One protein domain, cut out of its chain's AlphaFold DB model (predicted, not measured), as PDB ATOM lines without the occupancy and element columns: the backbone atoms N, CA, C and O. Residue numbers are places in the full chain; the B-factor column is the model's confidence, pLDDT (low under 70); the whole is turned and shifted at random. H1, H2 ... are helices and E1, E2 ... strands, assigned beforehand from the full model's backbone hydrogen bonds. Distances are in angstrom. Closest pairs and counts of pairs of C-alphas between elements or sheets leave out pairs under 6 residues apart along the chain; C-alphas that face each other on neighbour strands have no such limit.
ATOM      1  N   ASP A 189     151.011 299.090 250.028       68.62
ATOM      2  CA  ASP A 189     150.928 297.751 250.613       68.62
ATOM      3  C   ASP A 189     151.690 296.671 249.827       68.62
ATOM      4  O   ASP A 189     152.035 295.642 250.410       68.62
ATOM      5  N   LEU A 190     152.063 296.913 248.560       71.81
ATOM      6  CA  LEU A 190     153.089 296.098 247.893       71.81
ATOM      7  C   LEU A 190     154.465 296.357 248.514       71.81
ATOM      8  O   LEU A 190     155.173 295.405 248.833       71.81
ATOM      9  N   SER A 191     154.821 297.623 248.766       75.75
ATOM     10  CA  SER A 191     156.120 297.998 249.360       75.75
ATOM     11  C   SER A 191     156.315 297.504 250.804       75.75
ATOM     12  O   SER A 191     157.434 297.495 251.318       75.75
ATOM     13  N   ARG A 192     155.227 297.085 251.470       79.31
ATOM     14  CA  ARG A 192     155.237 296.475 252.810       79.31
ATOM     15  C   ARG A 192     155.539 294.972 252.800       79.31
ATOM     16  O   ARG A 192     155.910 294.438 253.842       79.31
ATOM     17  N   ARG A 193     155.383 294.280 251.665       83.06
ATOM     18  CA  ARG A 193     155.625 292.830 251.570       83.06
ATOM     19  C   ARG A 193     157.113 292.510 251.386       83.06
ATOM     20  O   ARG A 193     157.816 293.265 250.710       83.06
ATOM     21  N   PRO A 194     157.617 291.393 251.943       87.62
ATOM     22  CA  PRO A 194     159.031 291.049 251.865       87.62
ATOM     23  C   PRO A 194     159.497 290.888 250.413       87.62
ATOM     24  O   PRO A 194     158.869 290.205 249.602       87.62
ATOM     25  N   ILE A 195     160.650 291.478 250.094       89.88
ATOM     26  CA  ILE A 195     161.182 291.535 248.725       89.88
ATOM     27  C   ILE A 195     161.358 290.152 248.072       89.88
ATOM     28  O   ILE A 195     161.147 290.023 246.869       89.88
ATOM     29  N   LYS A 196     161.656 289.097 248.851       89.56
ATOM     30  CA  LYS A 196     161.694 287.707 248.357       89.56
ATOM     31  C   LYS A 196     160.339 287.266 247.794       89.56
ATOM     32  O   LYS A 196     160.289 286.739 246.691       89.56
ATOM     33  N   GLU A 197     159.250 287.528 248.513       90.06
ATOM     34  CA  GLU A 197     157.891 287.159 248.102       90.06
ATOM     35  C   GLU A 197     157.469 287.925 246.837       90.06
ATOM     36  O   GLU A 197     156.977 287.311 245.892       90.06
ATOM     37  N   ARG A 198     157.747 289.237 246.772       89.25
ATOM     38  CA  ARG A 198     157.492 290.087 245.588       89.25
ATOM     39  C   ARG A 198     158.237 289.583 244.346       89.25
ATOM     40  O   ARG A 198     157.643 289.457 243.277       89.25
ATOM     41  N   LEU A 199     159.522 289.246 244.489       89.44
ATOM     42  CA  LEU A 199     160.330 288.670 243.407       89.44
ATOM     43  C   LEU A 199     159.777 287.322 242.919       89.44
ATOM     44  O   LEU A 199     159.746 287.082 241.714       89.44
ATOM     45  N   ILE A 200     159.337 286.456 243.838       90.50
ATOM     46  CA  ILE A 200     158.747 285.148 243.512       90.50
ATOM     47  C   ILE A 200     157.446 285.328 242.722       90.50
ATOM     48  O   ILE A 200     157.303 284.716 241.664       90.50
ATOM     49  N   GLN A 201     156.545 286.213 243.167       87.62
ATOM     50  CA  GLN A 201     155.283 286.460 242.459       87.62
ATOM     51  C   GLN A 201     155.506 287.054 241.056       87.62
ATOM     52  O   GLN A 201     154.813 286.672 240.118       87.62
ATOM     53  N   LEU A 202     156.505 287.928 240.868       88.44
ATOM     54  CA  LEU A 202     156.860 288.437 239.534       88.44
ATOM     55  C   LEU A 202     157.427 287.329 238.630       88.44
ATOM     56  O   LEU A 202     156.948 287.142 237.514       88.44
ATOM     57  N   LEU A 203     158.416 286.561 239.099       89.62
ATOM     58  CA  LEU A 203     159.055 285.505 238.296       89.62
ATOM     59  C   LEU A 203     158.130 284.308 237.998       89.62
ATOM     60  O   LEU A 203     158.424 283.532 237.089       89.62
ATOM     61  N   ALA A 204     157.017 284.167 238.725       86.12
ATOM     62  CA  ALA A 204     155.954 283.207 238.426       86.12
ATOM     63  C   ALA A 204     155.063 283.625 237.237       86.12
ATOM     64  O   ALA A 204     154.475 282.757 236.591       86.12
ATOM     65  N   LEU A 205     154.961 284.926 236.922       85.25
ATOM     66  CA  LEU A 205     154.134 285.432 235.814       85.25
ATOM     67  C   LEU A 205     154.795 285.247 234.445       85.25
ATOM     68  O   LEU A 205     154.114 284.923 233.477       85.25
ATOM     69  N   LYS A 206     156.104 285.504 234.350       86.12
ATOM     70  CA  LYS A 206     156.941 285.275 233.160       86.12
ATOM     71  C   LYS A 206     158.427 285.300 233.551       86.12
ATOM     72  O   LYS A 206     158.763 285.871 234.588       86.12
ATOM     73  N   PRO A 207     159.353 284.794 232.718       88.12
ATOM     74  CA  PRO A 207     160.764 285.141 232.860       88.12
ATOM     75  C   PRO A 207     160.995 286.655 232.676       88.12
ATOM     76  O   PRO A 207     160.399 287.295 231.802       88.12
ATOM     77  N   TYR A 208     161.875 287.246 233.490       90.50
ATOM     78  CA  TYR A 208     162.199 288.683 233.451       90.50
ATOM     79  C   TYR A 208     163.700 288.931 233.293       90.50
ATOM     80  O   TYR A 208     164.522 288.320 233.977       90.50
ATOM     81  N   LYS A 209     164.066 289.904 232.452       92.75
ATOM     82  CA  LYS A 209     165.441 290.430 232.402       92.75
ATOM     83  C   LYS A 209     165.726 291.274 233.644       92.75
ATOM     84  O   LYS A 209     164.832 291.942 234.162       92.75
ATOM     85  N   LYS A 210     166.991 291.321 234.080       90.44
ATOM     86  CA  LYS A 210     167.422 292.129 235.241       90.44
ATOM     87  C   LYS A 210     166.911 293.590 235.218       90.44
ATOM     88  O   LYS A 210     166.350 294.002 236.232       90.44
ATOM     89  N   PRO A 211     167.035 294.370 234.118       89.50
ATOM     90  CA  PRO A 211     166.506 295.739 234.073       89.50
ATOM     91  C   PRO A 211     164.971 295.820 234.096       89.50
ATOM     92  O   PRO A 211     164.444 296.689 234.782       89.50
ATOM     93  N   GLU A 212     164.243 294.915 233.423       90.31
ATOM     94  CA  GLU A 212     162.765 294.882 233.458       90.31
ATOM     95  C   GLU A 212     162.250 294.688 234.892       90.31
ATOM     96  O   GLU A 212     161.340 295.381 235.343       90.31
ATOM     97  N   LEU A 213     162.872 293.756 235.618       90.12
ATOM     98  CA  LEU A 213     162.533 293.427 236.997       90.12
ATOM     99  C   LEU A 213     162.807 294.603 237.947       90.12
ATOM    100  O   LEU A 213     161.961 294.914 238.781       90.12
ATOM    101  N   TYR A 214     163.932 295.311 237.787       90.00
ATOM    102  CA  TYR A 214     164.167 296.546 238.544       90.00
ATOM    103  C   TYR A 214     163.192 297.663 238.167       90.00
ATOM    104  O   TYR A 214     162.749 298.375 239.058       90.00
ATOM    105  N   ALA A 215     162.813 297.814 236.895       87.38
ATOM    106  CA  ALA A 215     161.845 298.830 236.483       87.38
ATOM    107  C   ALA A 215     160.467 298.608 237.138       87.38
ATOM    108  O   ALA A 215     159.921 299.542 237.723       87.38
ATOM    109  N   ARG A 216     159.951 297.366 237.126       85.19
ATOM    110  CA  ARG A 216     158.662 297.001 237.753       85.19
ATOM    111  C   ARG A 216     158.705 297.141 239.279       85.19
ATOM    112  O   ARG A 216     157.779 297.669 239.880       85.19
ATOM    113  N   LEU A 217     159.798 296.727 239.918       87.38
ATOM    114  CA  LEU A 217     159.957 296.876 241.368       87.38
ATOM    115  C   LEU A 217     160.191 298.344 241.793       87.38
ATOM    116  O   LEU A 217     159.789 298.737 242.888       87.38
ATOM    117  N   ASN A 218     160.787 299.184 240.937       86.31
ATOM    118  CA  ASN A 218     160.916 300.626 241.182       86.31
ATOM    119  C   ASN A 218     159.554 301.341 241.125       86.31
ATOM    120  O   ASN A 218     159.312 302.213 241.957       86.31
ATOM    121  N   SER A 219     158.646 300.970 240.209       81.12
ATOM    122  CA  SER A 219     157.278 301.523 240.193       81.12
ATOM    123  C   SER A 219     156.396 301.025 241.348       81.12
ATOM    124  O   SER A 219     155.369 301.626 241.634       81.12
ATOM    125  N   GLU A 220     156.827 299.993 242.079       77.50
ATOM    126  CA  GLU A 220     156.251 299.580 243.369       77.50
ATOM    127  C   GLU A 220     156.896 300.271 244.592       77.50
ATOM    128  O   GLU A 220     156.534 299.964 245.727       77.50
ATOM    129  N   GLY A 221     157.875 301.165 244.400       79.81
ATOM    130  CA  GLY A 221     158.556 301.860 245.500       79.81
ATOM    131  C   GLY A 221     159.666 301.056 246.191       79.81
ATOM    132  O   GLY A 221     159.712 301.009 247.420       79.81
ATOM    133  N   LEU A 222     160.568 300.432 245.419       80.19
ATOM    134  CA  LEU A 222     161.824 299.868 245.942       80.19
ATOM    135  C   LEU A 222     162.630 300.879 246.768       80.19
ATOM    136  O   LEU A 222     162.888 301.998 246.328       80.19
ATOM    137  N   LYS A 223     163.150 300.419 247.906       82.56
ATOM    138  CA  LYS A 223     164.166 301.117 248.712       82.56
ATOM    139  C   LYS A 223     165.556 300.569 248.381       82.56
ATOM    140  O   LYS A 223     165.708 299.382 248.097       82.56
ATOM    141  N   ASP A 224     166.621 301.361 248.492       82.12
ATOM    142  CA  ASP A 224     167.968 300.881 248.114       82.12
ATOM    143  C   ASP A 224     168.508 299.750 249.007       82.12
ATOM    144  O   ASP A 224     169.243 298.878 248.540       82.12
ATOM    145  N   LYS A 225     168.034 299.661 250.259       86.44
ATOM    146  CA  LYS A 225     168.243 298.482 251.121       86.44
ATOM    147  C   LYS A 225     167.677 297.204 250.476       86.44
ATOM    148  O   LYS A 225     168.312 296.152 250.522       86.44
ATOM    149  N   GLU A 226     166.524 297.293 249.814       87.62
ATOM    150  CA  GLU A 226     165.944 296.192 249.041       87.62
ATOM    151  C   GLU A 226     166.699 295.952 247.729       87.62
ATOM    152  O   GLU A 226     166.911 294.797 247.377       87.62
ATOM    153  N   ARG A 227     167.197 296.990 247.037       89.19
ATOM    154  CA  ARG A 227     168.036 296.844 245.823       89.19
ATOM    155  C   ARG A 227     169.253 295.936 246.064       89.19
ATOM    156  O   ARG A 227     169.611 295.137 245.190       89.19
ATOM    157  N   ILE A 228     169.853 296.019 247.255       90.25
ATOM    158  CA  ILE A 228     170.932 295.128 247.714       90.25
ATOM    159  C   ILE A 228     170.404 293.702 247.943       90.25
ATOM    160  O   ILE A 228     171.010 292.741 247.467       90.25
ATOM    161  N   MET A 229     169.259 293.547 248.619       89.31
ATOM    162  CA  MET A 229     168.631 292.237 248.846       89.31
ATOM    163  C   MET A 229     168.217 291.540 247.539       89.31
ATOM    164  O   MET A 229     168.457 290.345 247.405       89.31
ATOM    165  N   VAL A 230     167.705 292.267 246.538       90.56
ATOM    166  CA  VAL A 230     167.363 291.729 245.205       90.56
ATOM    167  C   VAL A 230     168.567 291.029 244.560       90.56
ATOM    168  O   VAL A 230     168.423 289.923 244.044       90.56
ATOM    169  N   ASN A 231     169.771 291.611 244.646       90.38
ATOM    170  CA  ASN A 231     170.989 290.983 244.114       90.38
ATOM    171  C   ASN A 231     171.404 289.710 244.875       90.38
ATOM    172  O   ASN A 231     172.009 288.829 244.267       90.38
ATOM    173  N   LYS A 232     171.084 289.600 246.172       91.62
ATOM    174  CA  LYS A 232     171.359 288.403 246.989       91.62
ATOM    175  C   LYS A 232     170.327 287.291 246.762       91.62
ATOM    176  O   LYS A 232     170.697 286.126 246.712       91.62
ATOM    177  N   ILE A 233     169.056 287.659 246.603       92.38
ATOM    178  CA  ILE A 233     167.920 286.725 246.540       92.38
ATOM    179  C   ILE A 233     167.704 286.179 245.121       92.38
ATOM    180  O   ILE A 233     167.370 285.009 244.975       92.38
ATOM    181  N   LEU A 234     167.926 286.964 244.058       91.88
ATOM    182  CA  LEU A 234     167.733 286.489 242.674       91.88
ATOM    183  C   LEU A 234     168.495 285.188 242.334       91.88
ATOM    184  O   LEU A 234     167.886 284.310 241.722       91.88
ATOM    185  N   PRO A 235     169.772 285.005 242.734       91.12
ATOM    186  CA  PRO A 235     170.478 283.734 242.562       91.12
ATOM    187  C   PRO A 235     169.924 282.583 243.414       91.12
ATOM    188  O   PRO A 235     170.065 281.430 243.017       91.12
ATOM    189  N   GLU A 236     169.314 282.879 244.567       90.69
ATOM    190  CA  GLU A 236     168.708 281.902 245.484       90.69
ATOM    191  C   GLU A 236     167.394 281.354 244.914       90.69
ATOM    192  O   GLU A 236     167.214 280.138 244.866       90.69
ATOM    193  N   ILE A 237     166.502 282.237 244.439       91.12
ATOM    194  CA  ILE A 237     165.157 281.870 243.960       91.12
ATOM    195  C   ILE A 237     165.085 281.552 242.462       91.12
ATOM    196  O   ILE A 237     164.124 280.928 242.013       91.12
ATOM    197  N   GLY A 238     166.066 281.992 241.672       91.75
ATOM    198  CA  GLY A 238     166.013 281.948 240.213       91.75
ATOM    199  C   GLY A 238     167.190 281.227 239.561       91.75
ATOM    200  O   GLY A 238     168.258 281.055 240.154       91.75
ATOM    201  N   THR A 239     166.993 280.806 238.315       90.88
ATOM    202  CA  THR A 239     168.064 280.445 237.378       90.88
ATOM    203  C   THR A 239     168.169 281.521 236.304       90.88
ATOM    204  O   THR A 239     167.162 281.984 235.768       90.88
ATOM    205  N   LEU A 240     169.393 281.953 235.999       93.44
ATOM    206  CA  LEU A 240     169.659 282.893 234.914       93.44
ATOM    207  C   LEU A 240     169.915 282.097 233.630       93.44
ATOM    208  O   LEU A 240     170.884 281.345 233.563       93.44
ATOM    209  N   LYS A 241     169.055 282.269 232.627       88.75
ATOM    210  CA  LYS A 241     169.188 281.673 231.291       88.75
ATOM    211  C   LYS A 241     168.806 282.730 230.257       88.75
ATOM    212  O   LYS A 241     167.836 283.450 230.465       88.75
ATOM    213  N   ASP A 242     169.569 282.860 229.175       88.44
ATOM    214  CA  ASP A 242     169.269 283.787 228.069       88.44
ATOM    215  C   ASP A 242     169.106 285.260 228.539       88.44
ATOM    216  O   ASP A 242     168.266 286.016 228.054       88.44
ATOM    217  N   ASN A 243     169.897 285.659 229.550       90.12
ATOM    218  CA  ASN A 243     169.813 286.926 230.305       90.12
ATOM    219  C   ASN A 243     168.472 287.205 231.030       90.12
ATOM    220  O   ASN A 243     168.268 288.296 231.575       90.12
ATOM    221  N   CYS A 244     167.599 286.203 231.116       90.38
ATOM    222  CA  CYS A 244     166.335 286.215 231.840       90.38
ATOM    223  C   CYS A 244     166.400 285.339 233.101       90.38
ATOM    224  O   CYS A 244     166.876 284.200 233.082       90.38
ATOM    225  N   TYR A 245     165.871 285.844 234.211       92.06
ATOM    226  CA  TYR A 245     165.642 285.040 235.406       92.06
ATOM    227  C   TYR A 245     164.358 284.224 235.248       92.06
ATOM    228  O   TYR A 245     163.316 284.762 234.875       92.06
ATOM    229  N   HIS A 246     164.454 282.934 235.554       90.25
ATOM    230  CA  HIS A 246     163.364 281.964 235.581       90.25
ATOM    231  C   HIS A 246     163.198 281.461 237.024       90.25
ATOM    232  O   HIS A 246     164.201 281.241 237.707       90.25
ATOM    233  N   LEU A 247     161.967 281.281 237.514       90.50
ATOM    234  CA  LEU A 247     161.725 280.819 238.888       90.50
ATOM    235  C   LEU A 247     162.154 279.348 239.069       90.50
ATOM    236  O   LEU A 247     161.724 278.472 238.314       90.50
ATOM    237  N   ARG A 248     162.991 279.059 240.077       87.25
ATOM    238  CA  ARG A 248     163.491 277.700 240.360       87.25
ATOM    239  C   ARG A 248     162.359 276.747 240.734       87.25
ATOM    240  O   ARG A 248     161.461 277.103 241.492       87.25
ATOM    241  N   ARG A 249     162.478 275.485 240.297       82.88
ATOM    242  CA  ARG A 249     161.453 274.432 240.456       82.88
ATOM    243  C   ARG A 249     160.864 274.327 241.870       82.88
ATOM    244  O   ARG A 249     159.651 274.244 242.004       82.88
ATOM    245  N   HIS A 250     161.696 274.351 242.911       83.62
ATOM    246  CA  HIS A 250     161.238 274.207 244.300       83.62
ATOM    247  C   HIS A 250     160.495 275.443 244.843       83.62
ATOM    248  O   HIS A 250     159.612 275.288 245.684       83.62
ATOM    249  N   VAL A 251     160.804 276.641 244.332       87.00
ATOM    250  CA  VAL A 251     160.256 277.929 244.803       87.00
ATOM    251  C   VAL A 251     158.831 278.172 244.292       87.00
ATOM    252  O   VAL A 251     158.109 279.002 244.829       87.00
ATOM    253  N   TRP A 252     158.358 277.390 243.316       81.81
ATOM    254  CA  TRP A 252     156.953 277.407 242.884       81.81
ATOM    255  C   TRP A 252     155.949 277.023 243.986       81.81
ATOM    256  O   TRP A 252     154.754 277.244 243.816       81.81
ATOM    257  N   ASN A 253     156.406 276.474 245.120       81.50
ATOM    258  CA  ASN A 253     155.565 276.260 246.302       81.50
ATOM    259  C   ASN A 253     155.359 277.535 247.144       81.50
ATOM    260  O   ASN A 253     154.378 277.603 247.880       81.50
ATOM    261  N   ASP A 254     156.227 278.540 246.988       79.94
ATOM    262  CA  ASP A 254     156.172 279.845 247.667       79.94
ATOM    263  C   ASP A 254     155.376 280.892 246.844       79.94
ATOM    264  O   ASP A 254     155.321 282.081 247.175       79.94
ATOM    265  N   VAL A 255     154.779 280.467 245.723       81.75
ATOM    266  CA  VAL A 255     153.944 281.304 244.851       81.75
ATOM    267  C   VAL A 255     152.536 281.386 245.439       81.75
ATOM    268  O   VAL A 255     151.819 280.390 245.520       81.75
ATOM    269  N   ASN A 256     152.129 282.590 245.836       75.62
ATOM    270  CA  ASN A 256     150.837 282.846 246.456       75.62
ATOM    271  C   ASN A 256     149.771 283.049 245.369       75.62
ATOM    272  O   ASN A 256     149.707 284.090 244.716       75.62
ATOM    273  N   GLU A 257     148.931 282.031 245.160       65.69
ATOM    274  CA  GLU A 257     147.929 282.027 244.086       65.69
ATOM    275  C   GLU A 257     146.904 283.168 244.210       65.69
ATOM    276  O   GLU A 257     146.570 283.769 243.186       65.69
ATOM    277  N   ASP A 258     146.483 283.481 245.443       63.56
ATOM    278  CA  ASP A 258     145.505 284.518 245.822       63.56
ATOM    279  C   ASP A 258     146.157 285.907 246.046       63.56
ATOM    280  O   ASP A 258     145.755 286.676 246.923       63.56
ATOM    281  N   TRP A 259     147.213 286.247 245.300       71.81
ATOM    282  CA  TRP A 259     147.897 287.537 245.431       71.81
ATOM    283  C   TRP A 259     147.017 288.694 244.933       71.81
ATOM    284  O   TRP A 259     146.946 288.985 243.737       71.81
ATOM    285  N   SER A 260     146.374 289.392 245.873       64.88
ATOM    286  CA  SER A 260     145.408 290.478 245.626       64.88
ATOM    287  C   SER A 260     145.933 291.636 244.768       64.88
ATOM    288  O   SER A 260     145.135 292.414 244.255       64.88
ATOM    289  N   PHE A 261     147.255 291.762 244.627       64.81
ATOM    290  CA  PHE A 261     147.927 292.829 243.884       64.81
ATOM    291  C   PHE A 261     148.392 292.417 242.477       64.81
ATOM    292  O   PHE A 261     149.079 293.204 241.826       64.81
ATOM    293  N   TYR A 262     148.050 291.215 241.992       66.44
ATOM    294  CA  TYR A 262     148.170 290.927 240.560       66.44
ATOM    295  C   TYR A 262     147.185 291.831 239.813       66.44
ATOM    296  O   TYR A 262     145.990 291.831 240.115       66.44
ATOM    297  N   SER A 263     147.678 292.578 238.828       63.66
ATOM    298  CA  SER A 263     146.826 293.316 237.894       63.66
ATOM    299  C   SER A 263     145.876 292.357 237.165       63.66
ATOM    300  O   SER A 263     146.220 291.196 236.939       63.66
ATOM    301  N   GLU A 264     144.703 292.831 236.741       54.81
ATOM    302  CA  GLU A 264     143.759 292.065 235.906       54.81
ATOM    303  C   GLU A 264     144.459 291.425 234.692       54.81
ATOM    304  O   GLU A 264     144.238 290.261 234.350       54.81
TER     305      GLU A 264
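This is residues 189 to 264 of the 377 residues of an uncharacterized protein of Leptidea sinapis (UniProt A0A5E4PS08). A small rounded globule is built round H1, which lies in the middle, with H2, H3 and H4 on different sides of it and the small E1-E2 hairpin at one end, its E2 strand next to H1. The printed part has 76 residues and is mostly helix, with four named helices and two named strands in the order H1, H2, H3, E1, E2, H4; the two-stranded sheet is antiparallel. It is compact, with a radius of gyration of the C-alphas of 11.6 A, and spans 30 by 28 by 20 A.

H1, residues 195 to 205, begins at C-alpha (161.182, 291.535, 248.725) and is 15.9 A long. H2, residues 210 to 219, is 14.7 A long, and H3, residues 224 to 237, 19.7 A. E1 is residues 238 to 241 and E2 residues 244 to 247. H4, residues 249 to 253, ends at C-alpha (155.565, 276.260, 246.302).

H1 touches H3 at a steep tilt of 54 degrees, closest at the C-alphas of Lys 196 and Ile 233, 6.6 A. H1 and H4 only just touch, with 3 pairs of C-alphas within 8 A, the closest being Ala 204 and Trp 252, 7.4 A. H2 is close to H1 but not clearly touching, at 8.0 A between the closest C-alphas, Leu 202 and Leu 213. The closest C-alphas of H1 and E2, Leu 203 and Leu 247, are 5.4 A apart. In the E1-E2 hairpin N 239 and O 246 are within hydrogen-bond range at 2.9 A. Residues 208 to 209 also pair antiparallel with residues 244 to 245 of E2. Every O i to N i+4 pair is within range in H2, against 6 of 7 in H1, 7 of 10 in H3 and 0 of 1 in H4, which has 1 of 2 O i to N i+3 pairs.

The C-alphas farthest apart, Asp 189 and Asp 242, are 32.2 A apart. The printed part has no cut, and the links between its named elements are tight. Confidence is under 70 at residue 189, residues 257 to 258 and residues 260 to 264.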